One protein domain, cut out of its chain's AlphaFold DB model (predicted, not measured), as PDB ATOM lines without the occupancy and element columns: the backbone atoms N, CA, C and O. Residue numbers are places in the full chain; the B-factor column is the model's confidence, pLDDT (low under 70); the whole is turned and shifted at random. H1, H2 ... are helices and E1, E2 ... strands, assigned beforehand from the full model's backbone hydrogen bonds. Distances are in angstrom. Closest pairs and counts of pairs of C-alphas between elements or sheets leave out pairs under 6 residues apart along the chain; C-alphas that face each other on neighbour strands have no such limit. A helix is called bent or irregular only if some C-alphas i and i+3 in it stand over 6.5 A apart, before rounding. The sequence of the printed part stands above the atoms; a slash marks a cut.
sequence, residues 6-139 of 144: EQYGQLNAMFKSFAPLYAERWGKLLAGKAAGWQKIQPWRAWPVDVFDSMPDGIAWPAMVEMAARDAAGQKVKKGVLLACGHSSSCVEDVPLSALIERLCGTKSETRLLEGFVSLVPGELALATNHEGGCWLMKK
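AT A GLANCE: This is residues 6 to 139 of the 144 residues of an uncharacterized protein of Variovorax sp. YR750 (UniProt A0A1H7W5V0). A twisted sheet of five strands forms the middle of three layers, with H5 and H6 side by side along one face and H1 crossing the strands on the other. H2 folds back on H1 as a second helix farther out, and the stretch 46 to 59 leads past E5 from the H1 side to the H5 side. The 134 printed residues hold, in order, H1 H2 H3 H4 H5 E1 E2 H6 E3 E4 E5; the sheet order is E2 E1 E3 E4 E5, antiparallel, and the class is mixed. The whole is compact and rounded, with a radius of gyration of the C-alphas of 13.7 A and spans of 37 by 30 by 25 A.

IN THESE COORDINATES: H1, residues 6 to 18, begins with C-alpha 6 at (3.621, 10.153, -35.802) and is 18.3 A long. H2, residues 20 to 32, is 19.4 A long and irregular: C-alphas 21 and 24 are 7.7 A apart. H3 is residues 34 to 39 and H4 residues 42 to 45. H5, residues 60 to 73, measures 19.9 A. E1, residues 78 to 83, and E2, 90 to 95, measure 15.4 A and 15.9 A. H6, residues 96 to 104, is irregular, with C-alphas 97 and 100 7.0 A apart. E3 is residues 115 to 120, E4 124 to 128 and E5 134 to 138, where C-alpha 138 is at (3.440, 30.728, -37.389).

HOW THE PARTS SIT: Across the antiparallel neighbours E1 and E2, N 81 and O 92 are within hydrogen-bond range at 2.8 A, and across the antiparallel neighbours E1 and E3, N 80 and O 118 are within hydrogen-bond range at 2.9 A. E3, E4 and E5 form a meander, each strand the antiparallel neighbour of the one before, with N 117 and O 126 at 2.8 A and N 137 and O 125 at 2.8 A. E2, H6 and E3 make a split strand-helix-strand unit, E1 between its strands, with a right-handed crossover. H1 runs across the strands at a height over the sheet of 8.8 A; its closest C-alphas to E3 are Met 14 and Ser 118, 6.2 A. H1 and H2 touch as a helical hairpin, closest at C-alphas 15 and 23, 4.9 A. H3 is close to H2 but not clearly touching, at C-alphas 29 and 36, 6.4 A; H4 only grazes the sheet. On the opposite face from H1, H5 and H6 touch at C-alphas 61 and 104, 5.7 A, at a shallow tilt of 15 degrees, opposite ways. Every O i to N i+4 pair is within range in H1 and H5, against 7 of 9 in H2, 3 of 5 in H6 and 0 of 2 in H3, which has 1 of 3 O i to N i+3 pairs; H4 is too short for an i+4 pair.

THE WHOLE: The C-alphas farthest apart, Lys 33 and Gly 57, are 41.0 A apart. The printed part has no cut, and its one long link is H4 to H5. Mean pLDDT of the printed part is 76.3; residues 32 to 56, 85 to 88, 105 to 113 and 130 to 133 are under 70.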
ATOM      1  N   GLU A   6       3.550   8.884 -36.540       88.81
ATOM      2  CA  GLU A   6       3.621  10.153 -35.802       88.81
ATOM      3  C   GLU A   6       4.286  11.244 -36.657       88.81
ATOM      4  O   GLU A   6       3.718  12.319 -36.866       88.81
ATOM      5  N   GLN A   7       5.453  10.936 -37.235       89.19
ATOM      6  CA  GLN A   7       6.194  11.844 -38.112       89.19
ATOM      7  C   GLN A   7       5.401  12.188 -39.375       89.19
ATOM      8  O   GLN A   7       5.363  13.350 -39.793       89.19
ATOM      9  N   TYR A   8       4.725  11.196 -39.961       89.25
ATOM     10  CA  TYR A   8       3.828  11.402 -41.091       89.25
ATOM     11  C   TYR A   8       2.719  12.395 -40.739       89.25
ATOM     12  O   TYR A   8       2.515  13.370 -41.464       89.25
ATOM     13  N   GLY A   9       2.015  12.172 -39.625       89.19
ATOM     14  CA  GLY A   9       0.930  13.042 -39.172       89.19
ATOM     15  C   GLY A   9       1.400  14.479 -38.951       89.19
ATOM     16  O   GLY A   9       0.770  15.422 -39.440       89.19
ATOM     17  N   GLN A  10       2.546  14.645 -38.293       90.56
ATOM     18  CA  GLN A  10       3.123  15.948 -37.977       90.56
ATOM     19  C   GLN A  10       3.571  16.729 -39.220       90.56
ATOM     20  O   GLN A  10       3.236  17.912 -39.360       90.56
ATOM     21  N   LEU A  11       4.296  16.085 -40.139       87.94
ATOM     22  CA  LEU A  11       4.740  16.721 -41.383       87.94
ATOM     23  C   LEU A  11       3.561  16.994 -42.322       87.94
ATOM     24  O   LEU A  11       3.479  18.069 -42.911       87.94
ATOM     25  N   ASN A  12       2.596  16.079 -42.424       89.06
ATOM     26  CA  ASN A  12       1.408  16.282 -43.252       89.06
ATOM     27  C   ASN A  12       0.544  17.448 -42.738       89.06
ATOM     28  O   ASN A  12       0.057  18.250 -43.534       89.06
ATOM     29  N   ALA A  13       0.383  17.595 -41.416       90.06
ATOM     30  CA  ALA A  13      -0.315  18.738 -40.822       90.06
ATOM     31  C   ALA A  13       0.394  20.071 -41.122       90.06
ATOM     32  O   ALA A  13      -0.260  21.057 -41.477       90.06
ATOM     33  N   MET A  14       1.728  20.085 -41.038       89.56
ATOM     34  CA  MET A  14       2.554  21.229 -41.429       89.56
ATOM     35  C   MET A  14       2.354  21.573 -42.910       89.56
ATOM     36  O   MET A  14       2.008  22.710 -43.220       89.56
ATOM     37  N   PHE A  15       2.494  20.608 -43.823       86.50
ATOM     38  CA  PHE A  15       2.342  20.863 -45.256       86.50
ATOM     39  C   PHE A  15       0.937  21.328 -45.628       86.50
ATOM     40  O   PHE A  15       0.801  22.271 -46.398       86.50
ATOM     41  N   LYS A  16      -0.115  20.746 -45.048       87.00
ATOM     42  CA  LYS A  16      -1.492  21.223 -45.265       87.00
ATOM     43  C   LYS A  16      -1.699  22.666 -44.812       87.00
ATOM     44  O   LYS A  16      -2.505  23.372 -45.407       87.00
ATOM     45  N   SER A  17      -1.003  23.085 -43.757       84.25
ATOM     46  CA  SER A  17      -1.173  24.419 -43.178       84.25
ATOM     47  C   SER A  17      -0.334  25.471 -43.888       84.25
ATOM     48  O   SER A  17      -0.801  26.588 -44.084       84.25
ATOM     49  N   PHE A  18       0.888  25.110 -44.274       79.50
ATOM     50  CA  PHE A  18       1.881  26.061 -44.752       79.50
ATOM     51  C   PHE A  18       2.194  25.923 -46.238       79.50
ATOM     52  O   PHE A  18       2.457  26.931 -46.866       79.50
ATOM     53  N   ALA A  19       2.087  24.731 -46.831       79.50
ATOM     54  CA  ALA A  19       2.306  24.487 -48.261       79.50
ATOM     55  C   ALA A  19       1.115  23.750 -48.916       79.50
ATOM     56  O   ALA A  19       1.301  22.685 -49.516       79.50
ATOM     57  N   PRO A  20      -0.123  24.279 -48.809       81.12
ATOM     58  CA  PRO A  20      -1.343  23.551 -49.171       81.12
ATOM     59  C   PRO A  20      -1.367  23.085 -50.633       81.12
ATOM     60  O   PRO A  20      -1.832  21.983 -50.910       81.12
ATOM     61  N   LEU A  21      -0.795  23.871 -51.553       80.44
ATOM     62  CA  LEU A  21      -0.703  23.533 -52.980       80.44
ATOM     63  C   LEU A  21       0.158  22.289 -53.254       80.44
ATOM     64  O   LEU A  21      -0.047  21.599 -54.251       80.44
ATOM     65  N   TYR A  22       1.104  21.978 -52.365       78.12
ATOM     66  CA  TYR A  22       2.030  20.852 -52.502       78.12
ATOM     67  C   TYR A  22       1.783  19.745 -51.468       78.12
ATOM     68  O   TYR A  22       2.462  18.717 -51.501       78.12
ATOM     69  N   ALA A  23       0.805  19.912 -50.572       82.75
ATOM     70  CA  ALA A  23       0.582  19.022 -49.436       82.75
ATOM     71  C   ALA A  23       0.296  17.571 -49.849       82.75
ATOM     72  O   ALA A  23       0.854  16.644 -49.265       82.75
ATOM     73  N   GLU A  24      -0.510  17.354 -50.893       81.75
ATOM     74  CA  GLU A  24      -0.792  16.005 -51.400       81.75
ATOM     75  C   GLU A  24       0.474  15.327 -51.947       81.75
ATOM     76  O   GLU A  24       0.726  14.146 -51.691       81.75
ATOM     77  N   ARG A  25       1.307  16.086 -52.673       79.75
ATOM     78  CA  ARG A  25       2.573  15.593 -53.227       79.75
ATOM     79  C   ARG A  25       3.533  15.204 -52.103       79.75
ATOM     80  O   ARG A  25       4.083  14.106 -52.145       79.75
ATOM     81  N   TRP A  26       3.673  16.052 -51.086       80.75
ATOM     82  CA  TRP A  26       4.488  15.770 -49.904       80.75
ATOM     83  C   TRP A  26       3.987  14.560 -49.113       80.75
ATOM     84  O   TRP A  26       4.770  13.666 -48.791       80.75
ATOM     85  N   GLY A  27       2.675  14.463 -48.886       82.94
ATOM     86  CA  GLY A  27       2.064  13.309 -48.232       82.94
ATOM     87  C   GLY A  27       2.351  11.993 -48.964       82.94
ATOM     88  O   GLY A  27       2.688  10.997 -48.326       82.94
ATOM     89  N   LYS A  28       2.300  11.969 -50.301       80.31
ATOM     90  CA  LYS A  28       2.638  10.763 -51.086       80.31
ATOM     91  C   LYS A  28       4.114  10.362 -50.955       80.31
ATOM     92  O   LYS A  28       4.417   9.170 -50.906       80.31
ATOM     93  N   LEU A  29       5.028  11.329 -50.873       77.62
ATOM     94  CA  LEU A  29       6.468  11.063 -50.732       77.62
ATOM     95  C   LEU A  29       6.817  10.461 -49.375       77.62
ATOM     96  O   LEU A  29       7.574   9.490 -49.322       77.62
ATOM     97  N   LEU A  30       6.226  11.001 -48.306       78.62
ATOM     98  CA  LEU A  30       6.373  10.473 -46.950       78.62
ATOM     99  C   LEU A  30       5.785   9.053 -46.836       78.62
ATOM    100  O   LEU A  30       6.373   8.183 -46.189       78.62
ATOM    101  N   ALA A  31       4.664   8.791 -47.525       76.38
ATOM    102  CA  ALA A  31       3.981   7.493 -47.522       76.38
ATOM    103  C   ALA A  31       4.768   6.378 -48.243       76.38
ATOM    104  O   ALA A  31       4.691   5.217 -47.834       76.38
ATOM    105  N   GLY A  32       5.608   6.716 -49.229       64.81
ATOM    106  CA  GLY A  32       6.760   5.882 -49.571       64.81
ATOM    107  C   GLY A  32       6.903   5.448 -51.023       64.81
ATOM    108  O   GLY A  32       6.572   4.319 -51.377       64.81
ATOM    109  N   LYS A  33       7.631   6.254 -51.797       56.25
ATOM    110  CA  LYS A  33       8.624   5.732 -52.752       56.25
ATOM    111  C   LYS A  33       9.839   6.659 -52.753       56.25
ATOM    112  O   LYS A  33       9.738   7.791 -53.213       56.25
ATOM    113  N   ALA A  34      10.987   6.163 -52.281       54.00
ATOM    114  CA  ALA A  34      12.265   6.888 -52.277       54.00
ATOM    115  C   ALA A  34      12.639   7.424 -53.678       54.00
ATOM    116  O   ALA A  34      13.117   8.543 -53.812       54.00
ATOM    117  N   ALA A  35      12.291   6.683 -54.739       58.19
ATOM    118  CA  ALA A  35      12.483   7.097 -56.133       58.19
ATOM    119  C   ALA A  35      11.742   8.398 -56.522       58.19
ATOM    120  O   ALA A  35      12.103   9.043 -57.503       58.19
ATOM    121  N   GLY A  36      10.708   8.800 -55.771       59.75
ATOM    122  CA  GLY A  36       9.989  10.059 -55.988       59.75
ATOM    123  C   GLY A  36      10.756  11.300 -55.527       59.75
ATOM    124  O   GLY A  36      10.479  12.389 -56.026       59.75
ATOM    125  N   TRP A  37      11.733  11.140 -54.627       60.66
ATOM    126  CA  TRP A  37      12.511  12.247 -54.066       60.66
ATOM    127  C   TRP A  37      13.519  12.822 -55.066       60.66
ATOM    128  O   TRP A  37      13.699  14.031 -55.113       60.66
ATOM    129  N   GLN A  38      14.075  11.996 -55.960       56.88
ATOM    130  CA  GLN A  38      15.052  12.435 -56.972       56.88
ATOM    131  C   GLN A  38      14.494  13.423 -58.012       56.88
ATOM    132  O   GLN A  38      15.255  14.088 -58.706       56.88
ATOM    133  N   LYS A  39      13.165  13.512 -58.160       59.12
ATOM    134  CA  LYS A  39      12.499  14.391 -59.141       59.12
ATOM    135  C   LYS A  39      11.986  15.692 -58.531       59.12
ATOM    136  O   LYS A  39      11.216  16.412 -59.171       59.12
ATOM    137  N   ILE A  40      12.307  15.948 -57.270       60.38
ATOM    138  CA  ILE A  40      11.780  17.084 -56.529       60.38
ATOM    139  C   ILE A  40      12.939  17.995 -56.197       60.38
ATOM    140  O   ILE A  40      13.990  17.538 -55.779       60.38
ATOM    141  N   GLN A  41      12.711  19.281 -56.431       63.41
ATOM    142  CA  GLN A  41      13.522  20.373 -55.928       63.41
ATOM    143  C   GLN A  41      12.782  20.888 -54.690       63.41
ATOM    144  O   GLN A  41      11.809  21.630 -54.854       63.41
ATOM    145  N   PRO A  42      13.134  20.424 -53.478       60.28
ATOM    146  CA  PRO A  42      12.408  20.718 -52.241       60.28
ATOM    147  C   PRO A  42      12.237  22.221 -52.025       60.28
ATOM    148  O   PRO A  42      11.175  22.660 -51.587       60.28
ATOM    149  N   TRP A  43      13.228  23.003 -52.461       60.38
ATOM    150  CA  TRP A  43      13.198  24.459 -52.402       60.38
ATOM    151  C   TRP A  43      12.093  25.116 -53.229       60.38
ATOM    152  O   TRP A  43      11.512  26.110 -52.809       60.38
ATOM    153  N   ARG A  44      11.727  24.545 -54.381       61.69
ATOM    154  CA  ARG A  44      10.614  25.056 -55.207       61.69
ATOM    155  C   ARG A  44       9.240  24.737 -54.633       61.69
ATOM    156  O   ARG A  44       8.241  25.246 -55.127       61.69
ATOM    157  N   ALA A  45       9.176  23.848 -53.647       59.31
ATOM    158  CA  ALA A  45       7.946  23.533 -52.942       59.31
ATOM    159  C   ALA A  45       7.771  24.384 -51.675       59.31
ATOM    160  O   ALA A  45       6.790  24.178 -50.951       59.31
ATOM    161  N   TRP A  46       8.690  25.324 -51.399       60.16
ATOM    162  CA  TRP A  46       8.445  26.326 -50.376       60.16
ATOM    163  C   TRP A  46       7.232  27.175 -50.758       60.16
ATOM    164  O   TRP A  46       7.090  27.590 -51.905       60.16
ATOM    165  N   PRO A  47       6.332  27.433 -49.802       54.38
ATOM    166  CA  PRO A  47       5.160  28.271 -50.031       54.38
ATOM    167  C   PRO A  47       5.496  29.760 -50.171       54.38
ATOM    168  O   PRO A  47       4.599  30.556 -50.429       54.38
ATOM    169  N   VAL A  48       6.761  30.131 -49.962       59.03
ATOM    170  CA  VAL A  48       7.286  31.494 -50.010       59.03
ATOM    171  C   VAL A  48       8.689  31.484 -50.606       59.03
ATOM    172  O   VAL A  48       9.369  30.455 -50.570       59.03
ATOM    173  N   ASP A  49       9.142  32.635 -51.093       62.56
ATOM    174  CA  ASP A  49      10.556  32.832 -51.378       62.56
ATOM    175  C   ASP A  49      11.321  32.972 -50.050       62.56
ATOM    176  O   ASP A  49      11.266  34.004 -49.382       62.56
ATOM    177  N   VAL A  50      11.987  31.901 -49.616       60.19
ATOM    178  CA  VAL A  50      12.729  31.869 -48.343       60.19
ATOM    179  C   VAL A  50      13.926  32.829 -48.309       60.19
ATOM    180  O   VAL A  50      14.482  33.032 -47.230       60.19
ATOM    181  N   PHE A  51      14.324  33.414 -49.445       56.56
ATOM    182  CA  PHE A  51      15.362  34.447 -49.501       56.56
ATOM    183  C   PHE A  51      14.847  35.816 -49.077       56.56
ATOM    184  O   PHE A  51      15.504  36.507 -48.304       56.56
ATOM    185  N   ASP A  52      13.657  36.174 -49.546       53.38
ATOM    186  CA  ASP A  52      13.121  37.529 -49.399       53.38
ATOM    187  C   ASP A  52      12.309  37.718 -48.125       53.38
ATOM    188  O   ASP A  52      11.860  38.820 -47.817       53.38
ATOM    189  N   SER A  53      12.063  36.633 -47.397       56.53
ATOM    190  CA  SER A  53      10.972  36.670 -46.449       56.53
ATOM    191  C   SER A  53      11.404  37.122 -45.047       56.53
ATOM    192  O   SER A  53      10.563  37.729 -44.394       56.53
ATOM    193  N   MET A  54      12.643  36.889 -44.564       60.59
ATOM    194  CA  MET A  54      13.044  37.099 -43.145       60.59
ATOM    195  C   MET A  54      12.434  38.372 -42.521       60.59
ATOM    196  O   MET A  54      12.648  39.456 -43.061       60.59
ATOM    197  N   PRO A  55      11.711  38.288 -41.383       62.88
ATOM    198  CA  PRO A  55      11.176  39.491 -40.762       62.88
ATOM    199  C   PRO A  55      12.329  40.428 -40.383       62.88
ATOM    200  O   PRO A  55      13.294  40.013 -39.729       62.88
ATOM    201  N   ASP A  56      12.218  41.686 -40.809       65.88
ATOM    202  CA  ASP A  56      13.253  42.693 -40.606       65.88
ATOM    203  C   ASP A  56      13.658  42.802 -39.127       65.88
ATOM    204  O   ASP A  56      12.823  42.842 -38.220       65.88
ATOM    205  N   GLY A  57      14.968  42.873 -38.880       71.69
ATOM    206  CA  GLY A  57      15.523  43.179 -37.560       71.69
ATOM    207  C   GLY A  57      15.701  41.997 -36.599       71.69
ATOM    208  O   GLY A  57      16.131  42.232 -35.468       71.69
ATOM    209  N   ILE A  58      15.439  40.746 -37.006       77.31
ATOM    210  CA  ILE A  58      15.697  39.564 -36.161       77.31
ATOM    211  C   ILE A  58      16.658  38.585 -36.846       77.31
ATOM    212  O   ILE A  58      16.420  38.099 -37.948       77.31
ATOM    213  N   ALA A  59      17.752  38.251 -36.158       83.19
ATOM    214  CA  ALA A  59      18.707  37.254 -36.628       83.19
ATOM    215  C   ALA A  59      18.135  35.828 -36.538       83.19
ATOM    216  O   ALA A  59      17.409  35.493 -35.601       83.19
ATOM    217  N   TRP A  60      18.537  34.955 -37.467       82.50
ATOM    218  CA  TRP A  60      18.081  33.562 -37.521       82.50
ATOM    219  C   TRP A  60      18.186  32.792 -36.191       82.50
ATOM    220  O   TRP A  60      17.177  32.216 -35.782       82.50
ATOM    221  N   PRO A  61      19.309  32.838 -35.442       85.06
ATOM    222  CA  PRO A  61      19.394  32.150 -34.152       85.06
ATOM    223  C   PRO A  61      18.339  32.604 -33.143       85.06
ATOM    224  O   PRO A  61      17.713  31.774 -32.488       85.06
ATOM    225  N   ALA A  62      18.075  33.911 -33.082       85.81
ATOM    226  CA  ALA A  62      17.053  34.465 -32.204       85.81
ATOM    227  C   ALA A  62      15.645  34.000 -32.617       85.81
ATOM    228  O   ALA A  62      14.828  33.673 -31.757       85.81
ATOM    229  N   MET A  63      15.363  33.892 -33.920       84.38
ATOM    230  CA  MET A  63      14.088  33.344 -34.397       84.38
ATOM    231  C   MET A  63      13.909  31.866 -34.043       84.38
ATOM    232  O   MET A  63      12.825  31.469 -33.611       84.38
ATOM    233  N   VAL A  64      14.959  31.054 -34.187       87.06
ATOM    234  CA  VAL A  64      14.924  29.636 -33.798       87.06
ATOM    235  C   VAL A  64      14.704  29.498 -32.289       87.06
ATOM    236  O   VAL A  64      13.873  28.692 -31.868       87.06
ATOM    237  N   GLU A  65      15.376  30.316 -31.474       88.94
ATOM    238  CA  GLU A  65      15.169  30.382 -30.022       88.94
ATOM    239  C   GLU A  65      13.729  30.753 -29.650       88.94
ATOM    240  O   GLU A  65      13.121  30.103 -28.793       88.94
ATOM    241  N   MET A  66      13.163  31.772 -30.301       88.38
ATOM    242  CA  MET A  66      11.772  32.181 -30.098       88.38
ATOM    243  C   MET A  66      10.802  31.053 -30.458       88.38
ATOM    244  O   MET A  66       9.909  30.734 -29.673       88.38
ATOM    245  N   ALA A  67      11.002  30.400 -31.604       89.06
ATOM    246  CA  ALA A  67      10.155  29.299 -32.049       89.06
ATOM    247  C   ALA A  67      10.250  28.082 -31.110       89.06
ATOM    248  O   ALA A  67       9.232  27.481 -30.758       89.06
ATOM    249  N   ALA A  68      11.455  27.742 -30.643       90.00
ATOM    250  CA  ALA A  68      11.661  26.678 -29.662       90.00
ATOM    251  C   ALA A  68      10.976  27.001 -28.322       90.00
ATOM    252  O   ALA A  68      10.352  26.122 -27.723       90.00
ATOM    253  N   ARG A  69      11.036  28.261 -27.871       90.25
ATOM    254  CA  ARG A  69      10.348  28.722 -26.657       90.25
ATOM    255  C   ARG A  69       8.828  28.645 -26.794       90.25
ATOM    256  O   ARG A  69       8.169  28.147 -25.885       90.25
ATOM    257  N   ASP A  70       8.282  29.083 -27.926       90.50
ATOM    258  CA  ASP A  70       6.848  29.005 -28.221       90.50
ATOM    259  C   ASP A  70       6.354  27.552 -28.223       90.50
ATOM    260  O   ASP A  70       5.323  27.242 -27.621       90.50
ATOM    261  N   ALA A  71       7.109  26.644 -28.847       90.69
ATOM    262  CA  ALA A  71       6.806  25.215 -28.838       90.69
ATOM    263  C   ALA A  71       6.874  24.628 -27.415       90.69
ATOM    264  O   ALA A  71       5.968  23.903 -26.992       90.69
ATOM    265  N   ALA A  72       7.900  24.988 -26.638       90.69
ATOM    266  CA  ALA A  72       8.046  24.550 -25.251       90.69
ATOM    267  C   ALA A  72       6.893  25.045 -24.356       90.69
ATOM    268  O   ALA A  72       6.390  24.284 -23.527       90.69
ATOM    269  N   GLY A  73       6.408  26.276 -24.567       90.12
ATOM    270  CA  GLY A  73       5.218  26.815 -23.896       90.12
ATOM    271  C   GLY A  73       3.944  26.005 -24.170       90.12
ATOM    272  O   GLY A  73       3.049  25.946 -23.327       90.12
ATOM    273  N   GLN A  74       3.894  25.300 -25.303       90.56
ATOM    274  CA  GLN A  74       2.833  24.353 -25.662       90.56
ATOM    275  C   GLN A  74       3.122  22.909 -25.217       90.56
ATOM    276  O   GLN A  74       2.429  21.982 -25.629       90.56
ATOM    277  N   LYS A  75       4.125  22.702 -24.353       91.00
ATOM    278  CA  LYS A  75       4.562  21.389 -23.848       91.00
ATOM    279  C   LYS A  75       5.114  20.451 -24.933       91.00
ATOM    280  O   LYS A  75       5.199  19.243 -24.706       91.00
ATOM    281  N   VAL A  76       5.530  20.985 -26.084       90.81
ATOM    282  CA  VAL A  76       6.277  20.217 -27.092       90.81
ATOM    283  C   VAL A  76       7.677  19.917 -26.556       90.81
ATOM    284  O   VAL A  76       8.311  20.768 -25.939       90.81
ATOM    285  N   LYS A  77       8.168  18.693 -26.786       90.31
ATOM    286  CA  LYS A  77       9.516  18.257 -26.368       90.31
ATOM    287  C   LYS A  77      10.489  18.066 -27.536       90.31
ATOM    288  O   LYS A  77      11.700  18.171 -27.346       90.31
ATOM    289  N   LYS A  78       9.961  17.793 -28.732       91.88
ATOM    290  CA  LYS A  78      10.713  17.518 -29.960       91.88
ATOM    291  C   LYS A  78      10.028  18.160 -31.168       91.88
ATOM    292  O   LYS A  78       8.801  18.221 -31.202       91.88
ATOM    293  N   GLY A  79      10.811  18.614 -32.138       90.56
ATOM    294  CA  GLY A  79      10.347  18.920 -33.490       90.56
ATOM    295  C   GLY A  79      10.609  17.746 -34.432       90.56
ATOM    296  O   GLY A  79      11.452  16.902 -34.140       90.56
ATOM    297  N   VAL A  80       9.913  17.709 -35.567       91.19
ATOM    298  CA  VAL A  80      10.187  16.754 -36.651       91.19
ATOM    299  C   VAL A  80      10.886  17.497 -37.778       91.19
ATOM    300  O   VAL A  80      10.290  18.373 -38.412       91.19
ATOM    301  N   LEU A  81      12.150  17.155 -38.001       87.38
ATOM    302  CA  LEU A  81      12.983  17.646 -39.090       87.38
ATOM    303  C   LEU A  81      12.819  16.718 -40.288       87.38
ATOM    304  O   LEU A  81      13.026  15.516 -40.180       87.38
ATOM    305  N   LEU A  82      12.498  17.288 -41.438       84.50
ATOM    306  CA  LEU A  82      12.641  16.662 -42.739       84.50
ATOM    307  C   LEU A  82      13.820  17.332 -43.444       84.50
ATOM    308  O   LEU A  82      13.694  18.476 -43.881       84.50
ATOM    309  N   ALA A  83      14.938  16.620 -43.563       80.81
ATOM    310  CA  ALA A  83      16.067  17.031 -44.382       80.81
ATOM    311  C   ALA A  83      15.869  16.518 -45.813       80.81
ATOM    312  O   ALA A  83      15.526  15.357 -46.035       80.81
ATOM    313  N   CYS A  84      16.083  17.384 -46.792       74.69
ATOM    314  CA  CYS A  84      15.858  17.130 -48.208       74.69
ATOM    315  C   CYS A  84      17.119  17.295 -49.074       74.69
ATOM    316  O   CYS A  84      17.004  17.256 -50.295       74.69
ATOM    317  N   GLY A  85      18.297  17.470 -48.465       66.12
ATOM    318  CA  GLY A  85      19.545  17.780 -49.167       66.12
ATOM    319  C   GLY A  85      19.993  16.752 -50.219       66.12
ATOM    320  O   GLY A  85      19.527  15.614 -50.270       66.12
ATOM    321  N   HIS A  86      20.959  17.174 -51.044       53.72
ATOM    322  CA  HIS A  86      21.429  16.493 -52.261       53.72
ATOM    323  C   HIS A  86      21.924  15.040 -52.081       53.72
ATOM    324  O   HIS A  86      21.953  14.298 -53.062       53.72
ATOM    325  N   SER A  87      22.328  14.620 -50.878       54.78
ATOM    326  CA  SER A  87      22.923  13.295 -50.629       54.78
ATOM    327  C   SER A  87      21.925  12.239 -50.137       54.78
ATOM    328  O   SER A  87      22.041  11.076 -50.530       54.78
ATOM    329  N   SER A  88      20.932  12.610 -49.325       62.66
ATOM    330  CA  SER A  88      19.834  11.730 -48.900       62.66
ATOM    331  C   SER A  88      18.762  12.514 -48.141       62.66
ATOM    332  O   SER A  88      19.060  13.331 -47.274       62.66
ATOM    333  N   SER A  89      17.486  12.245 -48.436       72.38
ATOM    334  CA  SER A  89      16.388  12.775 -47.627       72.38
ATOM    335  C   SER A  89      16.205  11.922 -46.371       72.38
ATOM    336  O   SER A  89      16.072  10.699 -46.477       72.38
ATOM    337  N   CYS A  90      16.172  12.547 -45.195       79.19
ATOM    338  CA  CYS A  90      15.931  11.874 -43.917       79.19
ATOM    339  C   CYS A  90      14.876  12.614 -43.092       79.19
ATOM    340  O   CYS A  90      14.617  13.801 -43.297       79.19
ATOM    341  N   VAL A  91      14.252  11.891 -42.162       84.12
ATOM    342  CA  VAL A  91      13.328  12.471 -41.187       84.12
ATOM    343  C   VAL A  91      13.781  12.093 -39.791       84.12
ATOM    344  O   VAL A  91      14.014  10.919 -39.505       84.12
ATOM    345  N   GLU A  92      13.915  13.099 -38.937       86.94
ATOM    346  CA  GLU A  92      14.483  12.980 -37.603       86.94
ATOM    347  C   GLU A  92      13.603  13.684 -36.573       86.94
ATOM    348  O   GLU A  92      13.074  14.771 -36.803       86.94
ATOM    349  N   ASP A  93      13.502  13.073 -35.397       90.56
ATOM    350  CA  ASP A  93      12.945  13.709 -34.213       90.56
ATOM    351  C   ASP A  93      14.062  14.477 -33.497       90.56
ATOM    352  O   ASP A  93      15.024  13.885 -33.005       90.56
ATOM    353  N   VAL A  94      13.940  15.800 -33.417       89.12
ATOM    354  CA  VAL A  94      14.972  16.682 -32.859       89.12
ATOM    355  C   VAL A  94      14.485  17.263 -31.531       89.12
ATOM    356  O   VAL A  94      13.497  18.003 -31.521       89.12
ATOM    357  N   PRO A  95      15.149  16.980 -30.393       91.50
ATOM    358  CA  PRO A  95      14.833  17.635 -29.125       91.50
ATOM    359  C   PRO A  95      14.883  19.160 -29.260       91.50
ATOM    360  O   PRO A  95      15.808  19.688 -29.877       91.50
ATOM    361  N   LEU A  96      13.937  19.886 -28.652       89.25
ATOM    362  CA  LEU A  96      13.904  21.355 -28.770       89.25
ATOM    363  C   LEU A  96      15.204  22.024 -28.292       89.25
ATOM    364  O   LEU A  96      15.635  23.011 -28.880       89.25
ATOM    365  N   SER A  97      15.862  21.461 -27.273       86.56
ATOM    366  CA  SER A  97      17.152  21.950 -26.762       86.56
ATOM    367  C   SER A  97      18.307  21.800 -27.756       86.56
ATOM    368  O   SER A  97      19.287  22.528 -27.655       86.56
ATOM    369  N   ALA A  98      18.202  20.870 -28.709       86.25
ATOM    370  CA  ALA A  98      19.205  20.625 -29.746       86.25
ATOM    371  C   ALA A  98      18.902  21.380 -31.055       86.25
ATOM    372  O   ALA A  98      19.699  21.353 -31.990       86.25
ATOM    373  N   LEU A  99      17.748  22.051 -31.140       83.50
ATOM    374  CA  LEU A  99      17.275  22.678 -32.372       83.50
ATOM    375  C   LEU A  99      18.166  23.848 -32.812       83.50
ATOM    376  O   LEU A  99      18.498  23.956 -33.989       83.50
ATOM    377  N   ILE A 100      18.581  24.697 -31.867       82.25
ATOM    378  CA  ILE A 100      19.438  25.858 -32.146       82.25
ATOM    379  C   ILE A 100      20.785  25.391 -32.697       82.25
ATOM    380  O   ILE A 100      21.225  25.881 -33.728       82.25
ATOM    381  N   GLU A 101      21.411  24.396 -32.065       82.00
ATOM    382  CA  GLU A 101      22.681  23.836 -32.538       82.00
ATOM    383  C   GLU A 101      22.547  23.257 -33.954       82.00
ATOM    384  O   GLU A 101      23.398  23.505 -34.809       82.00
ATOM    385  N   ARG A 102      21.452  22.541 -34.233       79.12
ATOM    386  CA  ARG A 102      21.204  21.921 -35.542       79.12
ATOM    387  C   ARG A 102      20.902  22.929 -36.650       79.12
ATOM    388  O   ARG A 102      21.335  22.705 -37.769       79.12
ATOM    389  N   LEU A 103      20.171  24.006 -36.360       78.81
ATOM    390  CA  LEU A 103      19.746  24.986 -37.371       78.81
ATOM    391  C   LEU A 103      20.661  26.211 -37.478       78.81
ATOM    392  O   LEU A 103      20.610  26.922 -38.480       78.81
ATOM    393  N   CYS A 104      21.461  26.493 -36.449       77.19
ATOM    394  CA  CYS A 104      22.282  27.706 -36.349       77.19
ATOM    395  C   CYS A 104      23.775  27.410 -36.157       77.19
ATOM    396  O   CYS A 104      24.585  28.339 -36.161       77.19
ATOM    397  N   GLY A 105      24.148  26.141 -35.962       67.00
ATOM    398  CA  GLY A 105      25.524  25.726 -35.718       67.00
ATOM    399  C   GLY A 105      26.478  26.105 -36.849       67.00
ATOM    400  O   GLY A 105      26.127  26.119 -38.030       67.00
ATOM    401  N   THR A 106      27.724  26.402 -36.483       53.03
ATOM    402  CA  THR A 106      28.783  26.855 -37.397       53.03
ATOM    403  C   THR A 106      29.556  25.716 -38.062       53.03
ATOM    404  O   THR A 106      30.385  25.980 -38.934       53.03
ATOM    405  N   LYS A 107      29.303  24.455 -37.686       50.97
ATOM    406  CA  LYS A 107      29.934  23.303 -38.335       50.97
ATOM    407  C   LYS A 107      29.351  23.152 -39.739       50.97
ATOM    408  O   LYS A 107      28.140  23.219 -39.930       50.97
ATOM    409  N   SER A 108      30.205  22.927 -40.730       48.31
ATOM    410  CA  SER A 108      29.800  22.642 -42.115       48.31
ATOM    411  C   SER A 108      28.784  21.493 -42.212       48.31
ATOM    412  O   SER A 108      27.943  21.498 -43.102       48.31
ATOM    413  N   GLU A 109      28.812  20.563 -41.256       47.69
ATOM    414  CA  GLU A 109      27.871  19.442 -41.126       47.69
ATOM    415  C   GLU A 109      26.489  19.840 -40.570       47.69
ATOM    416  O   GLU A 109      25.509  19.146 -40.820       47.69
ATOM    417  N   THR A 110      26.378  20.954 -39.835       50.47
ATOM    418  CA  THR A 110      25.101  21.462 -39.293       50.47
ATOM    419  C   THR A 110      24.456  22.512 -40.198       50.47
ATOM    420  O   THR A 110      23.250  22.718 -40.143       50.47
ATOM    421  N   ARG A 111      25.239  23.176 -41.060       49.59
ATOM    422  CA  ARG A 111      24.816  24.363 -41.827       49.59
ATOM    423  C   ARG A 111      24.094  24.085 -43.152       49.59
ATOM    424  O   ARG A 111      23.825  25.021 -43.893       49.59
ATOM    425  N   LEU A 112      23.797  22.825 -43.466       50.72
ATOM    426  CA  LEU A 112      23.268  22.402 -44.771       50.72
ATOM    427  C   LEU A 112      22.050  21.479 -44.649       50.72
ATOM    428  O   LEU A 112      21.842  20.582 -45.466       50.72
ATOM    429  N   LEU A 113      21.220  21.693 -43.630       59.19
ATOM    430  CA  LEU A 113      19.885  21.112 -43.627       59.19
ATOM    431  C   LEU A 113      19.016  21.940 -44.573       59.19
ATOM    432  O   LEU A 113      18.392  22.915 -44.178       59.19
ATOM    433  N   GLU A 114      19.000  21.567 -45.847       73.50
ATOM    434  CA  GLU A 114      17.895  21.937 -46.724       73.50
ATOM    435  C   GLU A 114      16.660  21.185 -46.229       73.50
ATOM    436  O   GLU A 114      16.699  19.956 -46.173       73.50
ATOM    437  N   GLY A 115      15.590  21.869 -45.825       78.94
ATOM    438  CA  GLY A 115      14.451  21.139 -45.282       78.94
ATOM    439  C   GLY A 115      13.399  21.933 -44.527       78.94
ATOM    440  O   GLY A 115      13.317  23.162 -44.588       78.94
ATOM    441  N   PHE A 116      12.579  21.174 -43.804       84.25
ATOM    442  CA  PHE A 116      11.456  21.661 -43.015       84.25
ATOM    443  C   PHE A 116      11.567  21.157 -41.583       84.25
ATOM    444  O   PHE A 116      11.855  19.985 -41.360       84.25
ATOM    445  N   VAL A 117      11.249  22.005 -40.615       88.38
ATOM    446  CA  VAL A 117      11.046  21.582 -39.231       88.38
ATOM    447  C   VAL A 117       9.620  21.895 -38.829       88.38
ATOM    448  O   VAL A 117       9.223  23.056 -38.797       88.38
ATOM    449  N   SER A 118       8.860  20.869 -38.468       91.50
ATOM    450  CA  SER A 118       7.567  21.026 -37.808       91.50
ATOM    451  C   SER A 118       7.788  21.038 -36.297       91.50
ATOM    452  O   SER A 118       8.197  20.022 -35.735       91.50
ATOM    453  N   LEU A 119       7.535  22.166 -35.633       90.25
ATOM    454  CA  LEU A 119       7.636  22.279 -34.171       90.25
ATOM    455  C   LEU A 119       6.292  22.003 -33.504       90.25
ATOM    456  O   LEU A 119       6.206  21.180 -32.601       90.25
ATOM    457  N   VAL A 120       5.236  22.659 -33.985       89.06
ATOM    458  CA  VAL A 120       3.857  22.410 -33.553       89.06
ATOM    459  C   VAL A 120       3.068  21.991 -34.793       89.06
ATOM    460  O   VAL A 120       2.999  22.785 -35.741       89.06
ATOM    461  N   PRO A 121       2.487  20.775 -34.830       86.00
ATOM    462  CA  PRO A 121       1.803  20.255 -36.012       86.00
ATOM    463  C   PRO A 121       0.774  21.242 -36.584       86.00
ATOM    464  O   PRO A 121      -0.245  21.524 -35.964       86.00
ATOM    465  N   GLY A 122       1.047  21.774 -37.781       82.44
ATOM    466  CA  GLY A 122       0.156  22.711 -38.480       82.44
ATOM    467  C   GLY A 122       0.076  24.135 -37.906       82.44
ATOM    468  O   GLY A 122      -0.699  24.946 -38.416       82.44
ATOM    469  N   GLU A 123       0.868  24.465 -36.884       85.00
ATOM    470  CA  GLU A 123       0.832  25.784 -36.235       85.00
ATOM    471  C   GLU A 123       2.173  26.512 -36.226       85.00
ATOM    472  O   GLU A 123       2.182  27.743 -36.303       85.00
ATOM    473  N   LEU A 124       3.289  25.781 -36.160       82.12
ATOM    474  CA  LEU A 124       4.622  26.370 -36.085       82.12
ATOM    475  C   LEU A 124       5.634  25.537 -36.867       82.12
ATOM    476  O   LEU A 124       5.844  24.360 -36.553       82.12
ATOM    477  N   ALA A 125       6.278  26.159 -37.849       85.62
ATOM    478  CA  ALA A 125       7.263  25.515 -38.701       85.62
ATOM    479  C   ALA A 125       8.440  26.434 -39.042       85.62
ATOM    480  O   ALA A 125       8.284  27.648 -39.146       85.62
ATOM    481  N   LEU A 126       9.606  25.833 -39.253       84.88
ATOM    482  CA  LEU A 126      10.817  26.490 -39.735       84.88
ATOM    483  C   LEU A 126      11.222  25.892 -41.085       84.88
ATOM    484  O   LEU A 126      10.968  24.716 -41.355       84.88
ATOM    485  N   ALA A 127      11.880  26.690 -41.913       79.88
ATOM    486  CA  ALA A 127      12.451  26.275 -43.185       79.88
ATOM    487  C   ALA A 127      13.856  26.861 -43.358       79.88
ATOM    488  O   ALA A 127      14.126  27.968 -42.896       79.88
ATOM    489  N   THR A 128      14.728  26.104 -44.021       77.12
ATOM    490  CA  THR A 128      16.126  26.469 -44.299       77.12
ATOM    491  C   THR A 128      16.559  25.880 -45.640       77.12
ATOM    492  O   THR A 128      16.169  24.754 -45.971       77.12
ATOM    493  N   ASN A 129      17.360  26.620 -46.408       71.50
ATOM    494  CA  ASN A 129      17.924  26.183 -47.683       71.50
ATOM    495  C   ASN A 129      19.463  26.181 -47.680       71.50
ATOM    496  O   ASN A 129      20.104  26.755 -46.803       71.50
ATOM    497  N   HIS A 130      20.065  25.526 -48.677       66.62
ATOM    498  CA  HIS A 130      21.525  25.422 -48.792       66.62
ATOM    499  C   HIS A 130      22.211  26.730 -49.243       66.62
ATOM    500  O   HIS A 130      23.431  26.839 -49.166       66.62
ATOM    501  N   GLU A 131      21.437  27.718 -49.691       62.03
ATOM    502  CA  GLU A 131      21.874  29.042 -50.150       62.03
ATOM    503  C   GLU A 131      21.716  30.122 -49.048       62.03
ATOM    504  O   GLU A 131      21.973  31.298 -49.293       62.03
ATOM    505  N   GLY A 132      21.325  29.740 -47.822       62.59
ATOM    506  CA  GLY A 132      21.194  30.626 -46.655       62.59
ATOM    507  C   GLY A 132      19.810  31.254 -46.424       62.59
ATOM    508  O   GLY A 132      19.659  32.035 -45.488       62.59
ATOM    509  N   GLY A 133      18.806  30.918 -47.235       69.88
ATOM    510  CA  GLY A 133      17.414  31.327 -47.042       69.88
ATOM    511  C   GLY A 133      16.777  30.628 -45.839       69.88
ATOM    512  O   GLY A 133      16.843  29.402 -45.719       69.88
ATOM    513  N   CYS A 134      16.141  31.406 -44.965       75.62
ATOM    514  CA  CYS A 134      15.565  30.943 -43.704       75.62
ATOM    515  C   CYS A 134      14.173  31.537 -43.491       75.62
ATOM    516  O   CYS A 134      13.937  32.711 -43.771       75.62
ATOM    517  N   TRP A 135      13.248  30.746 -42.944       76.69
ATOM    518  CA  TRP A 135      11.875  31.202 -42.738       76.69
ATOM    519  C   TRP A 135      11.205  30.603 -41.505       76.69
ATOM    520  O   TRP A 135      11.383  29.425 -41.197       76.69
ATOM    521  N   LEU A 136      10.397  31.416 -40.819       81.44
ATOM    522  CA  LEU A 136       9.561  31.017 -39.688       81.44
ATOM    523  C   LEU A 136       8.089  31.220 -40.055       81.44
ATOM    524  O   LEU A 136       7.645  32.336 -40.307       81.44
ATOM    525  N   MET A 137       7.314  30.139 -40.029       79.62
ATOM    526  CA  MET A 137       5.876  30.162 -40.267       79.62
ATOM    527  C   MET A 137       5.131  29.880 -38.972       79.62
ATOM    528  O   MET A 137       5.257  28.806 -38.384       79.62
ATOM    529  N   LYS A 138       4.319  30.845 -38.550       82.81
ATOM    530  CA  LYS A 138       3.440  30.728 -37.389       82.81
ATOM    531  C   LYS A 138       2.019  31.035 -37.822       82.81
ATOM    532  O   LYS A 138       1.751  32.103 -38.370       82.81
ATOM    533  N   LYS A 139       1.094  30.112 -37.578       79.69
ATOM    534  CA  LYS A 139      -0.324  30.372 -37.831       79.69
ATOM    535  C   LYS A 139      -0.809  31.379 -36.792       79.69
ATOM    536  O   LYS A 139      -0.873  31.069 -35.603       79.69
TER     537      LYS A 139